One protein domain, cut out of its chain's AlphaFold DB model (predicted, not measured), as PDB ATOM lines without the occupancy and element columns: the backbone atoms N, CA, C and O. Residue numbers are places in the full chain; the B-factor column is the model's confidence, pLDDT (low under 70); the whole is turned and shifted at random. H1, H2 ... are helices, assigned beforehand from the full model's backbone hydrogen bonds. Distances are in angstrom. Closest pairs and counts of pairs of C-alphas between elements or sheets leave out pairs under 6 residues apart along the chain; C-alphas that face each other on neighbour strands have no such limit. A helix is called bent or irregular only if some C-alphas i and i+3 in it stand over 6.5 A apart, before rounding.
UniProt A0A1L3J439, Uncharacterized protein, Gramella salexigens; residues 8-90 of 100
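What this domain is: This is residues 8 to 90 of the 100 residues of an uncharacterized protein of Gramella salexigens (UniProt A0A1L3J439). A long helical hairpin: H1 and H2 run side by side in opposite ways, joined at one end by a loop of residues 41 to 53, while residues 83 to 90 of H2 stick out at the other end. The printed part has 83 residues with two named helices, H1 then H2, and no named strand; the class is all helix. It is a rod of 62 by 17 by 14 A, only just extended, close to loose, with a radius of gyration of the C-alphas of 17.9 A.

Where its parts are: H1, residues 8 to 40, begins at C-alpha 8 (-46.731, 24.304, 25.722) and is 47.0 A long from first to last C-alpha. H2, residues 54 to 90, measures 52.7 A and ends at C-alpha 90 (-55.067, 19.353, 42.026). H2 has a kink of 39 degrees near residue 61; it is neither bent nor irregular, but only just: C-alphas 63 and 66 are 6.1 A apart.

How they stand to each other: H1 and H2 touch, their closest C-alphas being those of Gly 21 and Pro 67, 3.8 A apart. They form a helical hairpin, at a shallow tilt of 25 degrees, opposite ways. In H1 every O i to N i+4 pair is within hydrogen-bond range; in H2, 30 of 33 are.

The domain as a whole: The C-alphas farthest apart, those of Gly 42 and Arg 90, are 62.1 A apart. The printed part has no cut. The link from H1 to H2 is long, 13 residues. Residues 43 to 55 have pLDDT under 70.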
ATOM      1  N   ALA A   8     -48.189  24.201  25.690       90.06
ATOM      2  CA  ALA A   8     -46.731  24.304  25.722       90.06
ATOM      3  C   ALA A   8     -46.082  22.923  25.887       90.06
ATOM      4  O   ALA A   8     -45.152  22.586  25.156       90.06
ATOM      5  N   PHE A   9     -46.621  22.100  26.789       90.94
ATOM      6  CA  PHE A   9     -46.144  20.738  27.010       90.94
ATOM      7  C   PHE A   9     -46.454  19.817  25.821       90.94
ATOM      8  O   PHE A   9     -45.594  19.049  25.402       90.94
ATOM      9  N   ALA A  10     -47.627  19.962  25.198       92.81
ATOM     10  CA  ALA A  10     -47.971  19.248  23.971       92.81
ATOM     11  C   ALA A  10     -47.012  19.572  22.818       92.81
ATOM     12  O   ALA A  10     -46.505  18.663  22.167       92.81
ATOM     13  N   LYS A  11     -46.699  20.857  22.588       91.81
ATOM     14  CA  LYS A  11     -45.712  21.267  21.573       91.81
ATOM     15  C   LYS A  11     -44.326  20.699  21.862       91.81
ATOM     16  O   LYS A  11     -43.674  20.206  20.948       91.81
ATOM     17  N   PHE A  12     -43.896  20.742  23.123       93.62
ATOM     18  CA  PHE A  12     -42.627  20.162  23.551       93.62
ATOM     19  C   PHE A  12     -42.576  18.657  23.263       93.62
ATOM     20  O   PHE A  12     -41.660  18.186  22.596       93.62
ATOM     21  N   GLN A  13     -43.591  17.906  23.687       93.81
ATOM     22  CA  GLN A  13     -43.617  16.457  23.499       93.81
ATOM     23  C   GLN A  13     -43.798  16.056  22.029       93.81
ATOM     24  O   GLN A  13     -43.201  15.077  21.590       93.81
ATOM     25  N   GLY A  14     -44.542  16.837  21.244       93.06
ATOM     26  CA  GLY A  14     -44.619  16.676  19.793       93.06
ATOM     27  C   GLY A  14     -43.281  16.930  19.099       93.06
ATOM     28  O   GLY A  14     -42.891  16.158  18.230       93.06
ATOM     29  N   PHE A  15     -42.525  17.947  19.515       94.75
ATOM     30  CA  PHE A  15     -41.182  18.199  18.984       94.75
ATOM     31  C   PHE A  15     -40.222  17.035  19.274       94.75
ATOM     32  O   PHE A  15     -39.561  16.538  18.362       94.75
ATOM     33  N   PHE A  16     -40.202  16.539  20.515       94.00
ATOM     34  CA  PHE A  16     -39.414  15.357  20.877       94.00
ATOM     35  C   PHE A  16     -39.871  14.099  20.133       94.00
ATOM     36  O   PHE A  16     -39.033  13.335  19.658       94.00
ATOM     37  N   GLY A  17     -41.183  13.913  19.970       94.50
ATOM     38  CA  GLY A  17     -41.745  12.855  19.135       94.50
ATOM     39  C   GLY A  17     -41.224  12.938  17.702       94.50
ATOM     40  O   GLY A  17     -40.717  11.952  17.182       94.50
ATOM     41  N   GLY A  18     -41.240  14.125  17.096       94.12
ATOM     42  CA  GLY A  18     -40.692  14.352  15.760       94.12
ATOM     43  C   GLY A  18     -39.217  13.971  15.640       94.12
ATOM     44  O   GLY A  18     -38.853  13.277  14.696       94.12
ATOM     45  N   LEU A  19     -38.378  14.341  16.616       94.25
ATOM     46  CA  LEU A  19     -36.960  13.949  16.641       94.25
ATOM     47  C   LEU A  19     -36.772  12.427  16.719       94.25
ATOM     48  O   LEU A  19     -35.945  11.870  15.996       94.25
ATOM     49  N   ILE A  20     -37.565  11.743  17.549       94.50
ATOM     50  CA  ILE A  20     -37.565  10.274  17.613       94.50
ATOM     51  C   ILE A  20     -38.020   9.689  16.271       94.50
ATOM     52  O   ILE A  20     -37.420   8.735  15.781       94.50
ATOM     53  N   GLY A  21     -39.033  10.287  15.645       93.12
ATOM     54  CA  GLY A  21     -39.512   9.897  14.324       93.12
ATOM     55  C   GLY A  21     -38.467  10.090  13.224       93.12
ATOM     56  O   GLY A  21     -38.397   9.259  12.326       93.12
ATOM     57  N   VAL A  22     -37.606  11.112  13.309       92.81
ATOM     58  CA  VAL A  22     -36.446  11.268  12.408       92.81
ATOM     59  C   VAL A  22     -35.476  10.114  12.594       92.81
ATOM     60  O   VAL A  22     -35.101   9.481  11.612       92.81
ATOM     61  N   ALA A  23     -35.108   9.788  13.836       93.50
ATOM     62  CA  ALA A  23     -34.224   8.656  14.097       93.50
ATOM     63  C   ALA A  23     -34.824   7.342  13.562       93.50
ATOM     64  O   ALA A  23     -34.153   6.602  12.844       93.50
ATOM     65  N   ALA A  24     -36.109   7.088  13.832       91.88
ATOM     66  CA  ALA A  24     -36.826   5.917  13.329       91.88
ATOM     67  C   ALA A  24     -36.899   5.887  11.791       91.88
ATOM     68  O   ALA A  24     -36.680   4.839  11.188       91.88
ATOM     69  N   GLY A  25     -37.156   7.032  11.155       90.69
ATOM     70  CA  GLY A  25     -37.160   7.181   9.701       90.69
ATOM     71  C   GLY A  25     -35.792   6.900   9.083       90.69
ATOM     72  O   GLY A  25     -35.716   6.194   8.082       90.69
ATOM     73  N   VAL A  26     -34.702   7.364   9.707       91.75
ATOM     74  CA  VAL A  26     -33.330   7.045   9.279       91.75
ATOM     75  C   VAL A  26     -33.091   5.537   9.348       91.75
ATOM     76  O   VAL A  26     -32.705   4.949   8.339       91.75
ATOM     77  N   PHE A  27     -33.393   4.888  10.476       90.00
ATOM     78  CA  PHE A  27     -33.234   3.434  10.601       90.00
ATOM     79  C   PHE A  27     -34.070   2.661   9.576       90.00
ATOM     80  O   PHE A  27     -33.565   1.719   8.967       90.00
ATOM     81  N   TYR A  28     -35.317   3.078   9.341       87.75
ATOM     82  CA  TYR A  28     -36.187   2.448   8.349       87.75
ATOM     83  C   TYR A  28     -35.680   2.659   6.919       87.75
ATOM     84  O   TYR A  28     -35.682   1.720   6.130       87.75
ATOM     85  N   SER A  29     -35.200   3.861   6.586       87.12
ATOM     86  CA  SER A  29     -34.677   4.173   5.252       87.12
ATOM     87  C   SER A  29     -33.415   3.369   4.924       87.12
ATOM     88  O   SER A  29     -33.330   2.753   3.864       87.12
ATOM     89  N   VAL A  30     -32.469   3.302   5.867       87.31
ATOM     90  CA  VAL A  30     -31.210   2.564   5.715       87.31
ATOM     91  C   VAL A  30     -31.470   1.059   5.707       87.31
ATOM     92  O   VAL A  30     -30.959   0.356   4.839       87.31
ATOM     93  N   GLY A  31     -32.297   0.562   6.631       84.75
ATOM     94  CA  GLY A  31     -32.680  -0.850   6.667       84.75
ATOM     95  C   GLY A  31     -33.423  -1.274   5.401       84.75
ATOM     96  O   GLY A  31     -33.082  -2.290   4.802       84.75
ATOM     97  N   GLY A  32     -34.374  -0.456   4.947       83.00
ATOM     98  CA  GLY A  32     -35.108  -0.666   3.703       83.00
ATOM     99  C   GLY A  32     -34.176  -0.738   2.499       83.00
ATOM    100  O   GLY A  32     -34.246  -1.706   1.756       83.00
ATOM    101  N   PHE A  33     -33.247   0.211   2.354       82.19
ATOM    102  CA  PHE A  33     -32.270   0.224   1.259       82.19
ATOM    103  C   PHE A  33     -31.364  -1.018   1.234       82.19
ATOM    104  O   PHE A  33     -31.092  -1.567   0.163       82.19
ATOM    105  N   ILE A  34     -30.909  -1.484   2.402       83.44
ATOM    106  CA  ILE A  34     -30.080  -2.692   2.512       83.44
ATOM    107  C   ILE A  34     -30.868  -3.924   2.054       83.44
ATOM    108  O   ILE A  34     -30.369  -4.693   1.231       83.44
ATOM    109  N   ILE A  35     -32.097  -4.096   2.550       80.12
ATOM    110  CA  ILE A  35     -32.963  -5.219   2.165       80.12
ATOM    111  C   ILE A  35     -33.289  -5.163   0.671       80.12
ATOM    112  O   ILE A  35     -33.149  -6.171  -0.015       80.12
ATOM    113  N   ASP A  36     -33.642  -3.992   0.144       79.44
ATOM    114  CA  ASP A  36     -33.973  -3.830  -1.275       79.44
ATOM    115  C   ASP A  36     -32.773  -4.156  -2.179       79.44
ATOM    116  O   ASP A  36     -32.928  -4.811  -3.209       79.44
ATOM    117  N   SER A  37     -31.558  -3.782  -1.757       77.69
ATOM    118  CA  SER A  37     -30.314  -4.134  -2.454       77.69
ATOM    119  C   SER A  37     -30.042  -5.642  -2.435       77.69
ATOM    120  O   SER A  37     -29.663  -6.208  -3.457       77.69
ATOM    121  N   LEU A  38     -30.261  -6.311  -1.297       79.00
ATOM    122  CA  LEU A  38     -30.101  -7.767  -1.162       79.00
ATOM    123  C   LEU A  38     -31.102  -8.543  -2.029       79.00
ATOM    124  O   LEU A  38     -30.731  -9.543  -2.649       79.00
ATOM    125  N   VAL A  39     -32.347  -8.064  -2.106       76.75
ATOM    126  CA  VAL A  39     -33.397  -8.637  -2.962       76.75
ATOM    127  C   VAL A  39     -33.056  -8.435  -4.437       76.75
ATOM    128  O   VAL A  39     -33.120  -9.376  -5.222       76.75
ATOM    129  N   SER A  40     -32.602  -7.240  -4.826       73.25
ATOM    130  CA  SER A  40     -32.186  -6.969  -6.209       73.25
ATOM    131  C   SER A  40     -30.935  -7.734  -6.650       73.25
ATOM    132  O   SER A  40     -30.778  -7.987  -7.842       73.25
ATOM    133  N   LEU A  41     -30.069  -8.138  -5.717       77.12
ATOM    134  CA  LEU A  41     -28.928  -9.023  -5.985       77.12
ATOM    135  C   LEU A  41     -29.312 -10.515  -6.033       77.12
ATOM    136  O   LEU A  41     -28.448 -11.351  -6.294       77.12
ATOM    137  N   GLY A  42     -30.583 -10.861  -5.792       72.88
ATOM    138  CA  GLY A  42     -31.080 -12.241  -5.804       72.88
ATOM    139  C   GLY A  42     -30.598 -13.084  -4.621       72.88
ATOM    140  O   GLY A  42     -30.592 -14.309  -4.696       72.88
ATOM    141  N   TRP A  43     -30.139 -12.446  -3.538       69.56
ATOM    142  CA  TRP A  43     -29.649 -13.147  -2.345       69.56
ATOM    143  C   TRP A  43     -30.778 -13.507  -1.373       69.56
ATOM    144  O   TRP A  43     -30.599 -14.378  -0.524       69.56
ATOM    145  N   ILE A  44     -31.927 -12.828  -1.476       69.50
ATOM    146  CA  ILE A  44     -33.099 -13.008  -0.613       69.50
ATOM    147  C   ILE A  44     -34.361 -12.819  -1.464       69.50
ATOM    148  O   ILE A  44     -34.517 -11.780  -2.097       69.50
ATOM    149  N   ASP A  45     -35.280 -13.786  -1.438       63.31
ATOM    150  CA  ASP A  45     -36.599 -13.655  -2.062       63.31
ATOM    151  C   ASP A  45     -37.633 -13.226  -1.018       63.31
ATOM    152  O   ASP A  45     -37.992 -13.986  -0.115       63.31
ATOM    153  N   THR A  46     -38.139 -11.999  -1.142       62.94
ATOM    154  CA  THR A  46     -39.256 -11.503  -0.330       62.94
ATOM    155  C   THR A  46     -40.417 -11.069  -1.220       62.94
ATOM    156  O   THR A  46     -40.241 -10.183  -2.053       62.94
ATOM    157  N   PRO A  47     -41.640 -11.596  -1.013       58.84
ATOM    158  CA  PRO A  47     -42.809 -11.263  -1.834       58.84
ATOM    159  C   PRO A  47     -43.331  -9.829  -1.624       58.84
ATOM    160  O   PRO A  47     -44.241  -9.391  -2.320       58.84
ATOM    161  N   SER A  48     -42.795  -9.105  -0.638       58.28
ATOM    162  CA  SER A  48     -43.310  -7.811  -0.177       58.28
ATOM    163  C   SER A  48     -42.604  -6.595  -0.788       58.28
ATOM    164  O   SER A  48     -43.098  -5.481  -0.636       58.28
ATOM    165  N   THR A  49     -41.471  -6.781  -1.472       55.09
ATOM    166  CA  THR A  49     -40.677  -5.694  -2.066       55.09
ATOM    167  C   THR A  49     -40.194  -6.105  -3.459       55.09
ATOM    168  O   THR A  49     -39.457  -7.080  -3.578       55.09
ATOM    169  N   PRO A  50     -40.559  -5.382  -4.535       57.03
ATOM    170  CA  PRO A  50     -40.150  -5.737  -5.895       57.03
ATOM    171  C   PRO A  50     -38.700  -5.309  -6.217       57.03
ATOM    172  O   PRO A  50     -38.370  -5.061  -7.375       57.03
ATOM    173  N   GLY A  51     -37.831  -5.206  -5.204       58.22
ATOM    174  CA  GLY A  51     -36.461  -4.704  -5.316       58.22
ATOM    175  C   GLY A  51     -36.358  -3.175  -5.396       58.22
ATOM    176  O   GLY A  51     -37.365  -2.469  -5.256       58.22
ATOM    177  N   LEU A  52     -35.129  -2.704  -5.680       59.34
ATOM    178  CA  LEU A  52     -34.554  -1.340  -5.570       59.34
ATOM    179  C   LEU A  52     -35.409  -0.151  -6.066       59.34
ATOM    180  O   LEU A  52     -35.048   1.005  -5.862       59.34
ATOM    181  N   SER A  53     -36.529  -0.398  -6.743       67.69
ATOM    182  CA  SER A  53     -37.435   0.632  -7.249       67.69
ATOM    183  C   SER A  53     -38.459   1.061  -6.193       67.69
ATOM    184  O   SER A  53     -38.427   2.186  -5.701       67.69
ATOM    185  N   THR A  54     -39.396   0.186  -5.826       67.56
ATOM    186  CA  THR A  54     -40.568   0.600  -5.030       67.56
ATOM    187  C   THR A  54     -40.299   0.548  -3.526       67.56
ATOM    188  O   THR A  54     -40.802   1.399  -2.791       67.56
ATOM    189  N   GLY A  55     -39.482  -0.407  -3.064       68.62
ATOM    190  CA  GLY A  55     -39.116  -0.535  -1.648       68.62
ATOM    191  C   GLY A  55     -38.291   0.659  -1.173       68.62
ATOM    192  O   GLY A  55     -38.585   1.263  -0.142       68.62
ATOM    193  N   THR A  56     -37.330   1.073  -1.991       71.19
ATOM    194  CA  THR A  56     -36.444   2.204  -1.722       71.19
ATOM    195  C   THR A  56     -37.207   3.531  -1.685       71.19
ATOM    196  O   THR A  56     -37.025   4.309  -0.750       71.19
ATOM    197  N   ILE A  57     -38.134   3.779  -2.620       79.44
ATOM    198  CA  ILE A  57     -38.985   4.985  -2.584       79.44
ATOM    199  C   ILE A  57     -39.782   5.047  -1.275       79.44
ATOM    200  O   ILE A  57     -39.821   6.091  -0.623       79.44
ATOM    201  N   LEU A  58     -40.375   3.928  -0.851       75.81
ATOM    202  CA  LEU A  58     -41.135   3.867   0.397       75.81
ATOM    203  C   LEU A  58     -40.234   4.069   1.629       75.81
ATOM    204  O   LEU A  58     -40.617   4.761   2.574       75.81
ATOM    205  N   ALA A  59     -39.014   3.533   1.591       79.19
ATOM    206  CA  ALA A  59     -38.004   3.683   2.634       79.19
ATOM    207  C   ALA A  59     -37.560   5.148   2.805       79.19
ATOM    208  O   ALA A  59     -37.463   5.637   3.931       79.19
ATOM    209  N   PHE A  60     -37.375   5.889   1.709       82.12
ATOM    210  CA  PHE A  60     -37.071   7.323   1.759       82.12
ATOM    211  C   PHE A  60     -38.286   8.182   2.133       82.12
ATOM    212  O   PHE A  60     -38.134   9.184   2.831       82.12
ATOM    213  N   LEU A  61     -39.504   7.781   1.754       86.31
ATOM    214  CA  LEU A  61     -40.723   8.450   2.219       86.31
ATOM    215  C   LEU A  61     -40.908   8.317   3.735       86.31
ATOM    216  O   LEU A  61     -41.390   9.254   4.376       86.31
ATOM    217  N   ALA A  62     -40.468   7.209   4.337       86.12
ATOM    218  CA  ALA A  62     -40.489   7.040   5.786       86.12
ATOM    219  C   ALA A  62     -39.617   8.071   6.524       86.12
ATOM    220  O   ALA A  62     -39.920   8.397   7.672       86.12
ATOM    221  N   LEU A  63     -38.603   8.645   5.863       88.56
ATOM    222  CA  LEU A  63     -37.778   9.720   6.418       88.56
ATOM    223  C   LEU A  63     -38.599  10.979   6.735       88.56
ATOM    224  O   LEU A  63     -38.234  11.727   7.634       88.56
ATOM    225  N   PHE A  64     -39.713  11.193   6.028       89.75
ATOM    226  CA  PHE A  64     -40.662  12.283   6.276       89.75
ATOM    227  C   PHE A  64     -41.918  11.803   7.006       89.75
ATOM    228  O   PHE A  64     -42.412  12.481   7.908       89.75
ATOM    229  N   GLY A  65     -42.416  10.611   6.667       90.88
ATOM    230  CA  GLY A  65     -43.619  10.038   7.269       90.88
ATOM    231  C   GLY A  65     -43.463   9.763   8.764       90.88
ATOM    232  O   GLY A  65     -44.315  10.169   9.554       90.88
ATOM    233  N   MET A  66     -42.356   9.135   9.173       92.44
ATOM    234  CA  MET A  66     -42.120   8.779  10.576       92.44
ATOM    235  C   MET A  66     -42.008  10.011  11.491       92.44
ATOM    236  O   MET A  66     -42.697  10.026  12.514       92.44
ATOM    237  N   PRO A  67     -41.254  11.079  11.151       93.62
ATOM    238  CA  PRO A  67     -41.267  12.322  11.926       93.62
ATOM    239  C   PRO A  67     -42.657  12.924  12.096       93.62
ATOM    240  O   PRO A  67     -43.012  13.319  13.202       93.62
ATOM    241  N   ILE A  68     -43.453  12.988  11.024       94.19
ATOM    242  CA  ILE A  68     -44.783  13.610  11.061       94.19
ATOM    243  C   ILE A  68     -45.719  12.810  11.972       94.19
ATOM    244  O   ILE A  68     -46.376  13.384  12.842       94.19
ATOM    245  N   ILE A  69     -45.743  11.485  11.811       93.75
ATOM    246  CA  ILE A  69     -46.580  10.591  12.616       93.75
ATOM    247  C   ILE A  69     -46.172  10.673  14.089       93.75
ATOM    248  O   ILE A  69     -47.017  10.917  14.952       93.75
ATOM    249  N   PHE A  70     -44.881  10.533  14.396       94.94
ATOM    250  CA  PHE A  70     -44.415  10.579  15.779       94.94
ATOM    251  C   PHE A  70     -44.584  11.963  16.410       94.94
ATOM    252  O   PHE A  70     -44.888  12.046  17.600       94.94
ATOM    253  N   ALA A  71     -44.445  13.050  15.647       94.44
ATOM    254  CA  ALA A  71     -44.720  14.393  16.148       94.44
ATOM    255  C   ALA A  71     -46.200  14.572  16.504       94.44
ATOM    256  O   ALA A  71     -46.522  15.115  17.561       94.44
ATOM    257  N   PHE A  72     -47.102  14.070  15.658       95.69
ATOM    258  CA  PHE A  72     -48.541  14.116  15.905       95.69
ATOM    259  C   PHE A  72     -48.938  13.301  17.143       95.69
ATOM    260  O   PHE A  72     -49.599  13.822  18.044       95.69
ATOM    261  N   PHE A  73     -48.475  12.053  17.247       95.75
ATOM    262  CA  PHE A  73     -48.736  11.225  18.427       95.75
ATOM    263  C   PHE A  73     -48.072  11.784  19.690       95.75
ATOM    264  O   PHE A  73     -48.703  11.811  20.746       95.75
ATOM    265  N   GLY A  74     -46.844  12.297  19.591       93.50
ATOM    266  CA  GLY A  74     -46.158  12.971  20.694       93.50
ATOM    267  C   GLY A  74     -46.930  14.193  21.192       93.50
ATOM    268  O   GLY A  74     -47.054  14.398  22.398       93.50
ATOM    269  N   PHE A  75     -47.529  14.963  20.282       94.88
ATOM    270  CA  PHE A  75     -48.375  16.101  20.630       94.88
ATOM    271  C   PHE A  75     -49.644  15.666  21.378       94.88
ATOM    272  O   PHE A  75     -49.954  16.223  22.432       94.88
ATOM    273  N   ILE A  76     -50.342  14.634  20.886       96.12
ATOM    274  CA  ILE A  76     -51.533  14.075  21.548       96.12
ATOM    275  C   ILE A  76     -51.188  13.544  22.943       96.12
ATOM    276  O   ILE A  76     -51.878  13.860  23.917       96.12
ATOM    277  N   LEU A  77     -50.101  12.779  23.059       94.38
ATOM    278  CA  LEU A  77     -49.624  12.260  24.341       94.38
ATOM    279  C   LEU A  77     -49.248  13.389  25.302       94.38
ATOM    280  O   LEU A  77     -49.538  13.289  26.492       94.38
ATOM    281  N   GLY A  78     -48.678  14.484  24.799       92.88
ATOM    282  CA  GLY A  78     -48.409  15.669  25.605       92.88
ATOM    283  C   GLY A  78     -49.683  16.356  26.099       92.88
ATOM    284  O   GLY A  78     -49.752  16.732  27.267       92.88
ATOM    285  N   ILE A  79     -50.740  16.455  25.284       94.06
ATOM    286  CA  ILE A  79     -52.046  16.947  25.764       94.06
ATOM    287  C   ILE A  79     -52.555  16.062  26.905       94.06
ATOM    288  O   ILE A  79     -52.884  16.571  27.980       94.06
ATOM    289  N   ALA A  80     -52.587  14.745  26.690       94.62
ATOM    290  CA  ALA A  80     -53.069  13.790  27.682       94.62
ATOM    291  C   ALA A  80     -52.246  13.853  28.982       94.62
ATOM    292  O   ALA A  80     -52.812  13.958  30.071       94.62
ATOM    293  N   GLY A  81     -50.915  13.875  28.870       91.69
ATOM    294  CA  GLY A  81     -49.998  13.980  30.003       91.69
ATOM    295  C   GLY A  81     -50.164  15.286  30.776       91.69
ATOM    296  O   GLY A  81     -50.185  15.275  32.006       91.69
ATOM    297  N   ALA A  82     -50.366  16.408  30.080       91.06
ATOM    298  CA  ALA A  82     -50.577  17.691  30.735       91.06
ATOM    299  C   ALA A  82     -51.910  17.778  31.481       91.06
ATOM    300  O   ALA A  82     -51.964  18.311  32.593       91.06
ATOM    301  N   ILE A  83     -52.980  17.232  30.899       92.38
ATOM    302  CA  ILE A  83     -54.279  17.121  31.570       92.38
ATOM    303  C   ILE A  83     -54.140  16.250  32.819       92.38
ATOM    304  O   ILE A  83     -54.539  16.673  33.905       92.38
ATOM    305  N   LEU A  84     -53.518  15.074  32.689       91.50
ATOM    306  CA  LEU A  84     -53.336  14.141  33.798       91.50
ATOM    307  C   LEU A  84     -52.512  14.762  34.933       91.50
ATOM    308  O   LEU A  84     -52.902  14.672  36.095       91.50
ATOM    309  N   PHE A  85     -51.422  15.461  34.607       89.25
ATOM    310  CA  PHE A  85     -50.594  16.157  35.591       89.25
ATOM    311  C   PHE A  85     -51.361  17.273  36.307       89.25
ATOM    312  O   PHE A  85     -51.283  17.405  37.530       89.25
ATOM    313  N   ASN A  86     -52.142  18.070  35.575       88.50
ATOM    314  CA  ASN A  86     -52.957  19.130  36.169       88.50
ATOM    315  C   ASN A  86     -54.057  18.563  37.090       88.50
ATOM    316  O   ASN A  86     -54.355  19.153  38.129       88.50
ATOM    317  N   ILE A  87     -54.630  17.402  36.756       89.81
ATOM    318  CA  ILE A  87     -55.581  16.693  37.626       89.81
ATOM    319  C   ILE A  87     -54.865  16.156  38.869       89.81
ATOM    320  O   ILE A  87     -55.299  16.427  39.989       89.81
ATOM    321  N   ALA A  88     -53.749  15.448  38.693       87.12
ATOM    322  CA  ALA A  88     -52.982  14.871  39.791       87.12
ATOM    323  C   ALA A  88     -52.521  15.952  40.778       87.12
ATOM    324  O   ALA A  88     -52.773  15.850  41.975       87.12
ATOM    325  N   THR A  89     -51.935  17.046  40.291       86.12
ATOM    326  CA  THR A  89     -51.500  18.163  41.148       86.12
ATOM    327  C   THR A  89     -52.656  18.821  41.902       86.12
ATOM    328  O   THR A  89     -52.463  19.242  43.040       86.12
ATOM    329  N   ARG A  90     -53.866  18.866  41.330       83.44
ATOM    330  CA  ARG A  90     -55.067  19.353  42.026       83.44
ATOM    331  C   ARG A  90     -55.531  18.407  43.136       83.44
ATOM    332  O   ARG A  90     -56.029  18.883  44.154       83.44
TER     333      ARG A  90